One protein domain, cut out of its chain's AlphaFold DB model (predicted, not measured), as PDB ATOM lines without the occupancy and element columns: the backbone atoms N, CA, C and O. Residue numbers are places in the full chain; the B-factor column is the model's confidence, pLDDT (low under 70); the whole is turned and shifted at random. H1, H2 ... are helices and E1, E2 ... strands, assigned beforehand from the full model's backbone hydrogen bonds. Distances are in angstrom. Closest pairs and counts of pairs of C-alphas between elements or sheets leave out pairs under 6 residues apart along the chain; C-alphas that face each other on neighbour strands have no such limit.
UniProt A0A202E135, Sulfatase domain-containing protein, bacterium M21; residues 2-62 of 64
ATOM      1  N   VAL A   2      42.619   9.043  -1.971       95.19
ATOM      2  CA  VAL A   2      41.384   9.419  -1.236       95.19
ATOM      3  C   VAL A   2      41.094   8.533  -0.016       95.19
ATOM      4  O   VAL A   2      40.994   9.051   1.083       95.19
ATOM      5  N   LYS A   3      41.079   7.199  -0.169       97.69
ATOM      6  CA  LYS A   3      40.874   6.276   0.963       97.69
ATOM      7  C   LYS A   3      41.901   6.436   2.093       97.69
ATOM      8  O   LYS A   3      41.544   6.389   3.255       97.69
ATOM      9  N   CYS A   4      43.174   6.644   1.759       98.31
ATOM     10  CA  CYS A   4      44.214   6.853   2.768       98.31
ATOM     11  C   CYS A   4      43.975   8.153   3.550       98.31
ATOM     12  O   CYS A   4      44.196   8.195   4.756       98.31
ATOM     13  N   VAL A   5      43.510   9.210   2.878       97.94
ATOM     14  CA  VAL A   5      43.126  10.462   3.544       97.94
ATOM     15  C   VAL A   5      41.936  10.218   4.470       97.94
ATOM     16  O   VAL A   5      42.026  10.568   5.639       97.94
ATOM     17  N   ASP A   6      40.888   9.545   3.990       97.94
ATOM     18  CA  ASP A   6      39.699   9.187   4.778       97.94
ATOM     19  C   ASP A   6      40.049   8.379   6.043       97.94
ATOM     20  O   ASP A   6      39.724   8.780   7.163       97.94
ATOM     21  N   ASP A   7      40.851   7.318   5.890       98.62
ATOM     22  CA  ASP A   7      41.310   6.490   7.010       98.62
ATOM     23  C   ASP A   7      42.117   7.322   8.041       98.62
ATOM     24  O   ASP A   7      42.075   7.045   9.243       98.62
ATOM     25  N   ASN A   8      42.866   8.349   7.611       98.31
ATOM     26  CA  ASN A   8      43.619   9.227   8.517       98.31
ATOM     27  C   ASN A   8      42.757  10.330   9.148       98.31
ATOM     28  O   ASN A   8      42.980  10.645  10.318       98.31
ATOM     29  N   VAL A   9      41.752  10.860   8.446       97.50
ATOM     30  CA  VAL A   9      40.735  11.741   9.046       97.50
ATOM     31  C   VAL A   9      40.059  11.015  10.210       97.50
ATOM     32  O   VAL A   9      39.973  11.570  11.306       97.50
ATOM     33  N   GLY A  10      39.710   9.736  10.037       98.06
ATOM     34  CA  GLY A  10      39.178   8.903  11.117       98.06
ATOM     35  C   GLY A  10      40.091   8.832  12.351       98.06
ATOM     36  O   GLY A  10      39.616   8.934  13.482       98.06
ATOM     37  N   LYS A  11      41.417   8.735  12.164       98.69
ATOM     38  CA  LYS A  11      42.389   8.723  13.278       98.69
ATOM     39  C   LYS A  11      42.468  10.062  14.012       98.69
ATOM     40  O   LYS A  11      42.583  10.075  15.240       98.69
ATOM     41  N   VAL A  12      42.417  11.177  13.281       97.94
ATOM     42  CA  VAL A  12      42.395  12.520  13.881       97.94
ATOM     43  C   VAL A  12      41.127  12.690  14.718       97.94
ATOM     44  O   VAL A  12      41.220  13.046  15.892       97.94
ATOM     45  N   MET A  13      39.964  12.325  14.170       97.62
ATOM     46  CA  MET A  13      38.685  12.391  14.886       97.62
ATOM     47  C   MET A  13      38.671  11.511  16.140       97.62
ATOM     48  O   MET A  13      38.265  11.969  17.208       97.62
ATOM     49  N   ALA A  14      39.187  10.280  16.058       98.31
ATOM     50  CA  ALA A  14      39.317   9.401  17.221       98.31
ATOM     51  C   ALA A  14      40.227  10.000  18.312       98.31
ATOM     52  O   ALA A  14      39.966   9.834  19.505       98.31
ATOM     53  N   SER A  15      41.274  10.725  17.914       98.25
ATOM     54  CA  SER A  15      42.183  11.402  18.846       98.25
ATOM     55  C   SER A  15      41.509  12.588  19.541       98.25
ATOM     56  O   SER A  15      41.634  12.722  20.759       98.25
ATOM     57  N   LEU A  16      40.741  13.398  18.802       97.19
ATOM     58  CA  LEU A  16      39.939  14.490  19.367       97.19
ATOM     59  C   LEU A  16      38.881  13.966  20.347       97.19
ATOM     60  O   LEU A  16      38.721  14.530  21.430       97.19
ATOM     61  N   ALA A  17      38.209  12.863  20.004       96.62
ATOM     62  CA  ALA A  17      37.220  12.222  20.870       96.62
ATOM     63  C   ALA A  17      37.853  11.728  22.177       96.62
ATOM     64  O   ALA A  17      37.350  12.022  23.259       96.62
ATOM     65  N   LYS A  18      39.006  11.051  22.096       98.38
ATOM     66  CA  LYS A  18      39.749  10.594  23.281       98.38
ATOM     67  C   LYS A  18      40.207  11.752  24.175       98.38
ATOM     68  O   LYS A  18      40.299  11.576  25.386       98.38
ATOM     69  N   ALA A  19      40.506  12.909  23.588       97.69
ATOM     70  CA  ALA A  19      40.904  14.107  24.318       97.69
ATOM     71  C   ALA A  19      39.718  14.921  24.873       97.69
ATOM     72  O   ALA A  19      39.949  15.880  25.603       97.69
ATOM     73  N   GLY A  20      38.469  14.570  24.535       97.00
ATOM     74  CA  GLY A  20      37.283  15.341  24.926       97.00
ATOM     75  C   GLY A  20      37.185  16.711  24.247       97.00
ATOM     76  O   GLY A  20      36.569  17.617  24.795       97.00
ATOM     77  N   LEU A  21      37.814  16.884  23.078       96.69
ATOM     78  CA  LEU A  21      37.925  18.178  22.388       96.69
ATOM     79  C   LEU A  21      36.960  18.347  21.209       96.69
ATOM     80  O   LEU A  21      36.936  19.420  20.612       96.69
ATOM     81  N   VAL A  22      36.189  17.313  20.856       95.06
ATOM     82  CA  VAL A  22      35.315  17.314  19.665       95.06
ATOM     83  C   VAL A  22      34.345  18.493  19.675       95.06
ATOM     84  O   VAL A  22      34.258  19.204  18.681       95.06
ATOM     85  N   GLU A  23      33.693  18.745  20.809       94.69
ATOM     86  CA  GLU A  23      32.666  19.787  20.925       94.69
ATOM     87  C   GLU A  23      33.235  21.211  20.783       94.69
ATOM     88  O   GLU A  23      32.561  22.108  20.298       94.69
ATOM     89  N   ASN A  24      34.509  21.419  21.140       95.00
ATOM     90  CA  ASN A  24      35.190  22.718  21.042       95.00
ATOM     91  C   ASN A  24      36.161  22.782  19.847       95.00
ATOM     92  O   ASN A  24      37.176  23.483  19.891       95.00
ATOM     93  N   THR A  25      35.904  22.005  18.793       95.69
ATOM     94  CA  THR A  25      36.730  21.985  17.581       95.69
ATOM     95  C   THR A  25      35.860  22.177  16.347       95.69
ATOM     96  O   THR A  25      34.949  21.399  16.086       95.69
ATOM     97  N   ILE A  26      36.194  23.180  15.533       96.00
ATOM     98  CA  ILE A  26      35.617  23.330  14.194       96.00
ATOM     99  C   ILE A  26      36.406  22.444  13.230       96.00
ATOM    100  O   ILE A  26      37.624  22.588  13.095       96.00
ATOM    101  N   LEU A  27      35.712  21.554  12.526       95.38
ATOM    102  CA  LEU A  27      36.276  20.748  11.454       95.38
ATOM    103  C   LEU A  27      36.013  21.417  10.104       95.38
ATOM    104  O   LEU A  27      34.866  21.672   9.734       95.38
ATOM    105  N   VAL A  28      37.083  21.642   9.342       96.75
ATOM    106  CA  VAL A  28      37.017  22.123   7.959       96.75
ATOM    107  C   VAL A  28      37.723  21.120   7.057       96.75
ATOM    108  O   VAL A  28      38.892  20.804   7.279       96.75
ATOM    109  N   PHE A  29      37.027  20.634   6.033       97.25
ATOM    110  CA  PHE A  29      37.599  19.770   5.001       97.25
ATOM    111  C   PHE A  29      37.492  20.447   3.636       97.25
ATOM    112  O   PHE A  29      36.416  20.897   3.242       97.25
ATOM    113  N   THR A  30      38.614  20.530   2.923       98.00
ATOM    114  CA  THR A  30      38.697  21.155   1.599       98.00
ATOM    115  C   THR A  30      39.882  20.613   0.793       98.00
ATOM    116  O   THR A  30      40.657  19.796   1.296       98.00
ATOM    117  N   SER A  31      40.025  21.076  -0.448       97.44
ATOM    118  CA  SER A  31      41.198  20.878  -1.310       97.44
ATOM    119  C   SER A  31      41.699  22.229  -1.834       97.44
ATOM    120  O   SER A  31      40.947  23.201  -1.867       97.44
ATOM    121  N   ASP A  32      42.959  22.306  -2.258       97.25
ATOM    122  CA  ASP A  32      43.543  23.495  -2.896       97.25
ATOM    123  C   ASP A  32      43.190  23.586  -4.389       97.25
ATOM    124  O   ASP A  32      43.047  24.678  -4.937       97.25
ATOM    125  N   HIS A  33      43.025  22.434  -5.038       97.75
ATOM    126  CA  HIS A  33      42.556  22.288  -6.412       97.75
ATOM    127  C   HIS A  33      42.012  20.866  -6.651       97.75
ATOM    128  O   HIS A  33      42.123  19.978  -5.798       97.75
ATOM    129  N   GLY A  34      41.443  20.644  -7.835       96.75
ATOM    130  CA  GLY A  34      41.106  19.325  -8.369       96.75
ATOM    131  C   GLY A  34      42.157  18.797  -9.357       96.75
ATOM    132  O   GLY A  34      43.263  19.323  -9.468       96.75
ATOM    133  N   ASP A  35      41.835  17.729 -10.072       97.00
ATOM    134  CA  ASP A  35      42.690  17.151 -11.109       97.00
ATOM    135  C   ASP A  35      41.832  16.849 -12.339       97.00
ATOM    136  O   ASP A  35      40.787  16.207 -12.231       97.00
ATOM    137  N   MET A  36      42.289  17.300 -13.505       97.62
ATOM    138  CA  MET A  36      41.639  17.104 -14.798       97.62
ATOM    139  C   MET A  36      41.461  15.624 -15.135       97.62
ATOM    140  O   MET A  36      40.490  15.267 -15.792       97.62
ATOM    141  N   ARG A  37      42.399  14.755 -14.731       96.12
ATOM    142  CA  ARG A  37      42.346  13.294 -14.959       96.12
ATOM    143  C   ARG A  37      41.894  12.860 -16.369       96.12
ATOM    144  O   ARG A  37      41.205  11.852 -16.515       96.12
ATOM    145  N   GLY A  38      42.301  13.583 -17.412       96.94
ATOM    146  CA  GLY A  38      41.957  13.307 -18.812       96.94
ATOM    147  C   GLY A  38      40.741  14.066 -19.355       96.94
ATOM    148  O   GLY A  38      40.507  14.037 -20.565       96.94
ATOM    149  N   GLU A  39      39.981  14.769 -18.515       97.44
ATOM    150  CA  GLU A  39      38.878  15.624 -18.954       97.44
ATOM    151  C   GLU A  39      39.400  16.729 -19.883       97.44
ATOM    152  O   GLU A  39      40.469  17.302 -19.663       97.44
ATOM    153  N   HIS A  40      38.680  16.984 -20.979       95.19
ATOM    154  CA  HIS A  40      39.116  17.892 -22.048       95.19
ATOM    155  C   HIS A  40      40.529  17.592 -22.603       95.19
ATOM    156  O   HIS A  40      41.190  18.481 -23.135       95.19
ATOM    157  N   GLY A  41      41.014  16.348 -22.474       96.44
ATOM    158  CA  GLY A  41      42.376  15.956 -22.859       96.44
ATOM    159  C   GLY A  41      43.476  16.501 -21.936       96.44
ATOM    160  O   GLY A  41      44.658  16.329 -22.234       96.44
ATOM    161  N   GLY A  42      43.112  17.154 -20.828       94.81
ATOM    162  CA  GLY A  42      44.030  17.734 -19.854       94.81
ATOM    163  C   GLY A  42      44.462  16.750 -18.766       94.81
ATOM    164  O   GLY A  42      43.789  15.765 -18.481       94.81
ATOM    165  N   GLN A  43      45.589  17.036 -18.118       96.81
ATOM    166  CA  GLN A  43      46.084  16.313 -16.941       96.81
ATOM    167  C   GLN A  43      46.433  17.318 -15.844       96.81
ATOM    168  O   GLN A  43      46.771  18.464 -16.146       96.81
ATOM    169  N   ASN A  44      46.423  16.879 -14.587       95.44
ATOM    170  CA  ASN A  44      46.761  17.701 -13.427       95.44
ATOM    171  C   ASN A  44      45.836  18.926 -13.289       95.44
ATOM    172  O   ASN A  44      44.623  18.815 -13.390       95.44
ATOM    173  N   LYS A  45      46.408  20.099 -13.021       96.69
ATOM    174  CA  LYS A  45      45.723  21.339 -12.640       96.69
ATOM    175  C   LYS A  45      46.286  22.530 -13.410       96.69
ATOM    176  O   LYS A  45      47.289  22.395 -14.108       96.69
ATOM    177  N   GLY A  46      45.711  23.710 -13.192       96.31
ATOM    178  CA  GLY A  46      46.263  24.985 -13.679       96.31
ATOM    179  C   GLY A  46      45.433  25.641 -14.776       96.31
ATOM    180  O   GLY A  46      45.918  26.512 -15.492       96.31
ATOM    181  N   ASN A  47      44.181  25.220 -14.911       95.50
ATOM    182  CA  ASN A  47      43.199  25.848 -15.778       95.50
ATOM    183  C   ASN A  47      41.897  26.090 -14.980       95.50
ATOM    184  O   ASN A  47      41.715  25.490 -13.914       95.50
ATOM    185  N   PRO A  48      41.003  26.975 -15.459       96.62
ATOM    186  CA  PRO A  48      39.783  27.343 -14.742       96.62
ATOM    187  C   PRO A  48      38.623  26.354 -14.949       96.62
ATOM    188  O   PRO A  48      37.493  26.671 -14.596       96.62
ATOM    189  N   LEU A  49      38.865  25.186 -15.557       97.44
ATOM    190  CA  LEU A  49      37.821  24.185 -15.773       97.44
ATOM    191  C   LEU A  49      37.452  23.520 -14.445       97.44
ATOM    192  O   LEU A  49      38.295  23.386 -13.556       97.44
ATOM    193  N   GLU A  50      36.201  23.073 -14.328       97.69
ATOM    194  CA  GLU A  50      35.622  22.552 -13.080       97.69
ATOM    195  C   GLU A  50      36.495  21.467 -12.437       97.69
ATOM    196  O   GLU A  50      36.791  21.555 -11.250       97.69
ATOM    197  N   ALA A  51      36.979  20.495 -13.214       97.00
ATOM    198  CA  ALA A  51      37.810  19.410 -12.694       97.00
ATOM    199  C   ALA A  51      39.125  19.877 -12.048       97.00
ATOM    200  O   ALA A  51      39.631  19.200 -11.159       97.00
ATOM    201  N   SER A  52      39.671  21.027 -12.457       97.88
ATOM    202  CA  SER A  52      40.883  21.631 -11.887       97.88
ATOM    203  C   SER A  52      40.554  22.653 -10.794       97.88
ATOM    204  O   SER A  52      41.237  22.696  -9.772       97.88
ATOM    205  N   ALA A  53      39.525  23.481 -10.982       97.75
ATOM    206  CA  ALA A  53      39.275  24.657 -10.147       97.75
ATOM    207  C   ALA A  53      38.255  24.432  -9.019       97.75
ATOM    208  O   ALA A  53      38.324  25.107  -7.991       97.75
ATOM    209  N   LYS A  54      37.303  23.511  -9.186       97.62
ATOM    210  CA  LYS A  54      36.277  23.251  -8.176       97.62
ATOM    211  C   LYS A  54      36.786  22.279  -7.127       97.62
ATOM    212  O   LYS A  54      37.320  21.219  -7.443       97.62
ATOM    213  N   VAL A  55      36.555  22.624  -5.865       98.06
ATOM    214  CA  VAL A  55      37.010  21.849  -4.709       98.06
ATOM    215  C   VAL A  55      35.844  21.532  -3.775       98.06
ATOM    216  O   VAL A  55      34.882  22.305  -3.713       98.06
ATOM    217  N   PRO A  56      35.885  20.398  -3.053       97.38
ATOM    218  CA  PRO A  56      34.954  20.166  -1.959       97.38
ATOM    219  C   PRO A  56      35.204  21.197  -0.858       97.38
ATOM    220  O   PRO A  56      36.347  21.556  -0.601       97.38
ATOM    221  N   LEU A  57      34.146  21.637  -0.186       97.69
ATOM    222  CA  LEU A  57      34.244  22.447   1.021       97.69
ATOM    223  C   LEU A  57      33.175  21.972   2.000       97.69
ATOM    224  O   LEU A  57      31.991  21.923   1.665       97.69
ATOM    225  N   SER A  58      33.591  21.574   3.195       96.44
ATOM    226  CA  SER A  58      32.694  21.094   4.244       96.44
ATOM    227  C   SER A  58      33.114  21.652   5.594       96.44
ATOM    228  O   SER A  58      34.303  21.696   5.911       96.44
ATOM    229  N   PHE A  59      32.118  22.053   6.378       95.12
ATOM    230  CA  PHE A  59      32.278  22.577   7.727       95.12
ATOM    231  C   PHE A  59      31.431  21.749   8.684       95.12
ATOM    232  O   PHE A  59      30.300  21.382   8.356       95.12
ATOM    233  N   SER A  60      31.969  21.474   9.862       92.00
ATOM    234  CA  SER A  60      31.228  20.889  10.970       92.00
ATOM    235  C   SER A  60      31.702  21.525  12.268       92.00
ATOM    236  O   SER A  60      32.899  21.653  12.518       92.00
ATOM    237  N   SER A  61      30.742  21.933  13.079       87.44
ATOM    238  CA  SER A  61      30.919  22.332  14.467       87.44
ATOM    239  C   SER A  61      29.784  21.697  15.250       87.44
ATOM    240  O   SER A  61      28.673  21.586  14.729       87.44
ATOM    241  N   GLN A  62      30.060  21.278  16.475       77.75
ATOM    242  CA  GLN A  62      28.998  21.015  17.436       77.75
ATOM    243  C   GLN A  62      28.633  22.349  18.094       77.75
ATOM    244  O   GLN A  62      29.490  23.230  18.210       77.75
TER     245      GLN A  62
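What this domain is: This is residues 2 to 62 of the 64 residues of the protein "Sulfatase domain-containing protein" of bacterium M21 (UniProt A0A202E135). A long helix, H1, runs along one side of an elongated model, and the chain then folds back into a narrow ribbon of two antiparallel strands, E1 and E2. Beyond the ribbon, at the end of the model away from residue 20, lies a head of loop, residues 31 to 49, with the short helix H2; residues 2 to 8, which belong to H1, stand free. The printed part has 61 residues, with two named helices and two named strands in the order H1, E1, H2, E2; the class is mixed, helices and strands, with under half of the residues in named elements. The whole is only just loose, close to extended, with a radius of gyration of the C-alphas of 15.7 A and spans of 48 by 20 by 12 A.

How they stand to each other: H1, residues 2 to 18, is joined by a short link of 8 residues to E1, residues 27 to 30. A long link of 19 residues leads to H2, residues 50 to 53, and a tight link of 3 residues to E2, residues 57 to 60. E1 and E2 are antiparallel neighbours, with 173 degrees between their directions. The C-alphas of Val 28 and Phe 59 face each other at 4.8 A. N 27 and O 60 are within hydrogen-bond range at 2.8 A, as are N 58 and O 29 at 2.9 A. H1 is apart from H2 and from E2. Every O i to N i+4 pair of H1 is within hydrogen-bond range; H2 is too short for such a pair, and its one O i to N i+3 pair is within range.

Where its parts are: H1 begins at C-alpha 2 (41.384, 9.419, -1.236) and is 24.6 A long. E1 measures 10.2 A, H2 5.1 A and E2 10.5 A. E2 ends at C-alpha 60 (31.228, 20.889, 10.970).

The domain as a whole: The C-alphas of Gly 20 and Gly 41 are the two farthest apart, at 48.1 A. The printed part has no cut, and its longest link is residues 31 to 49. The mean pLDDT of the printed part is 96.4, and no printed residue is under 70.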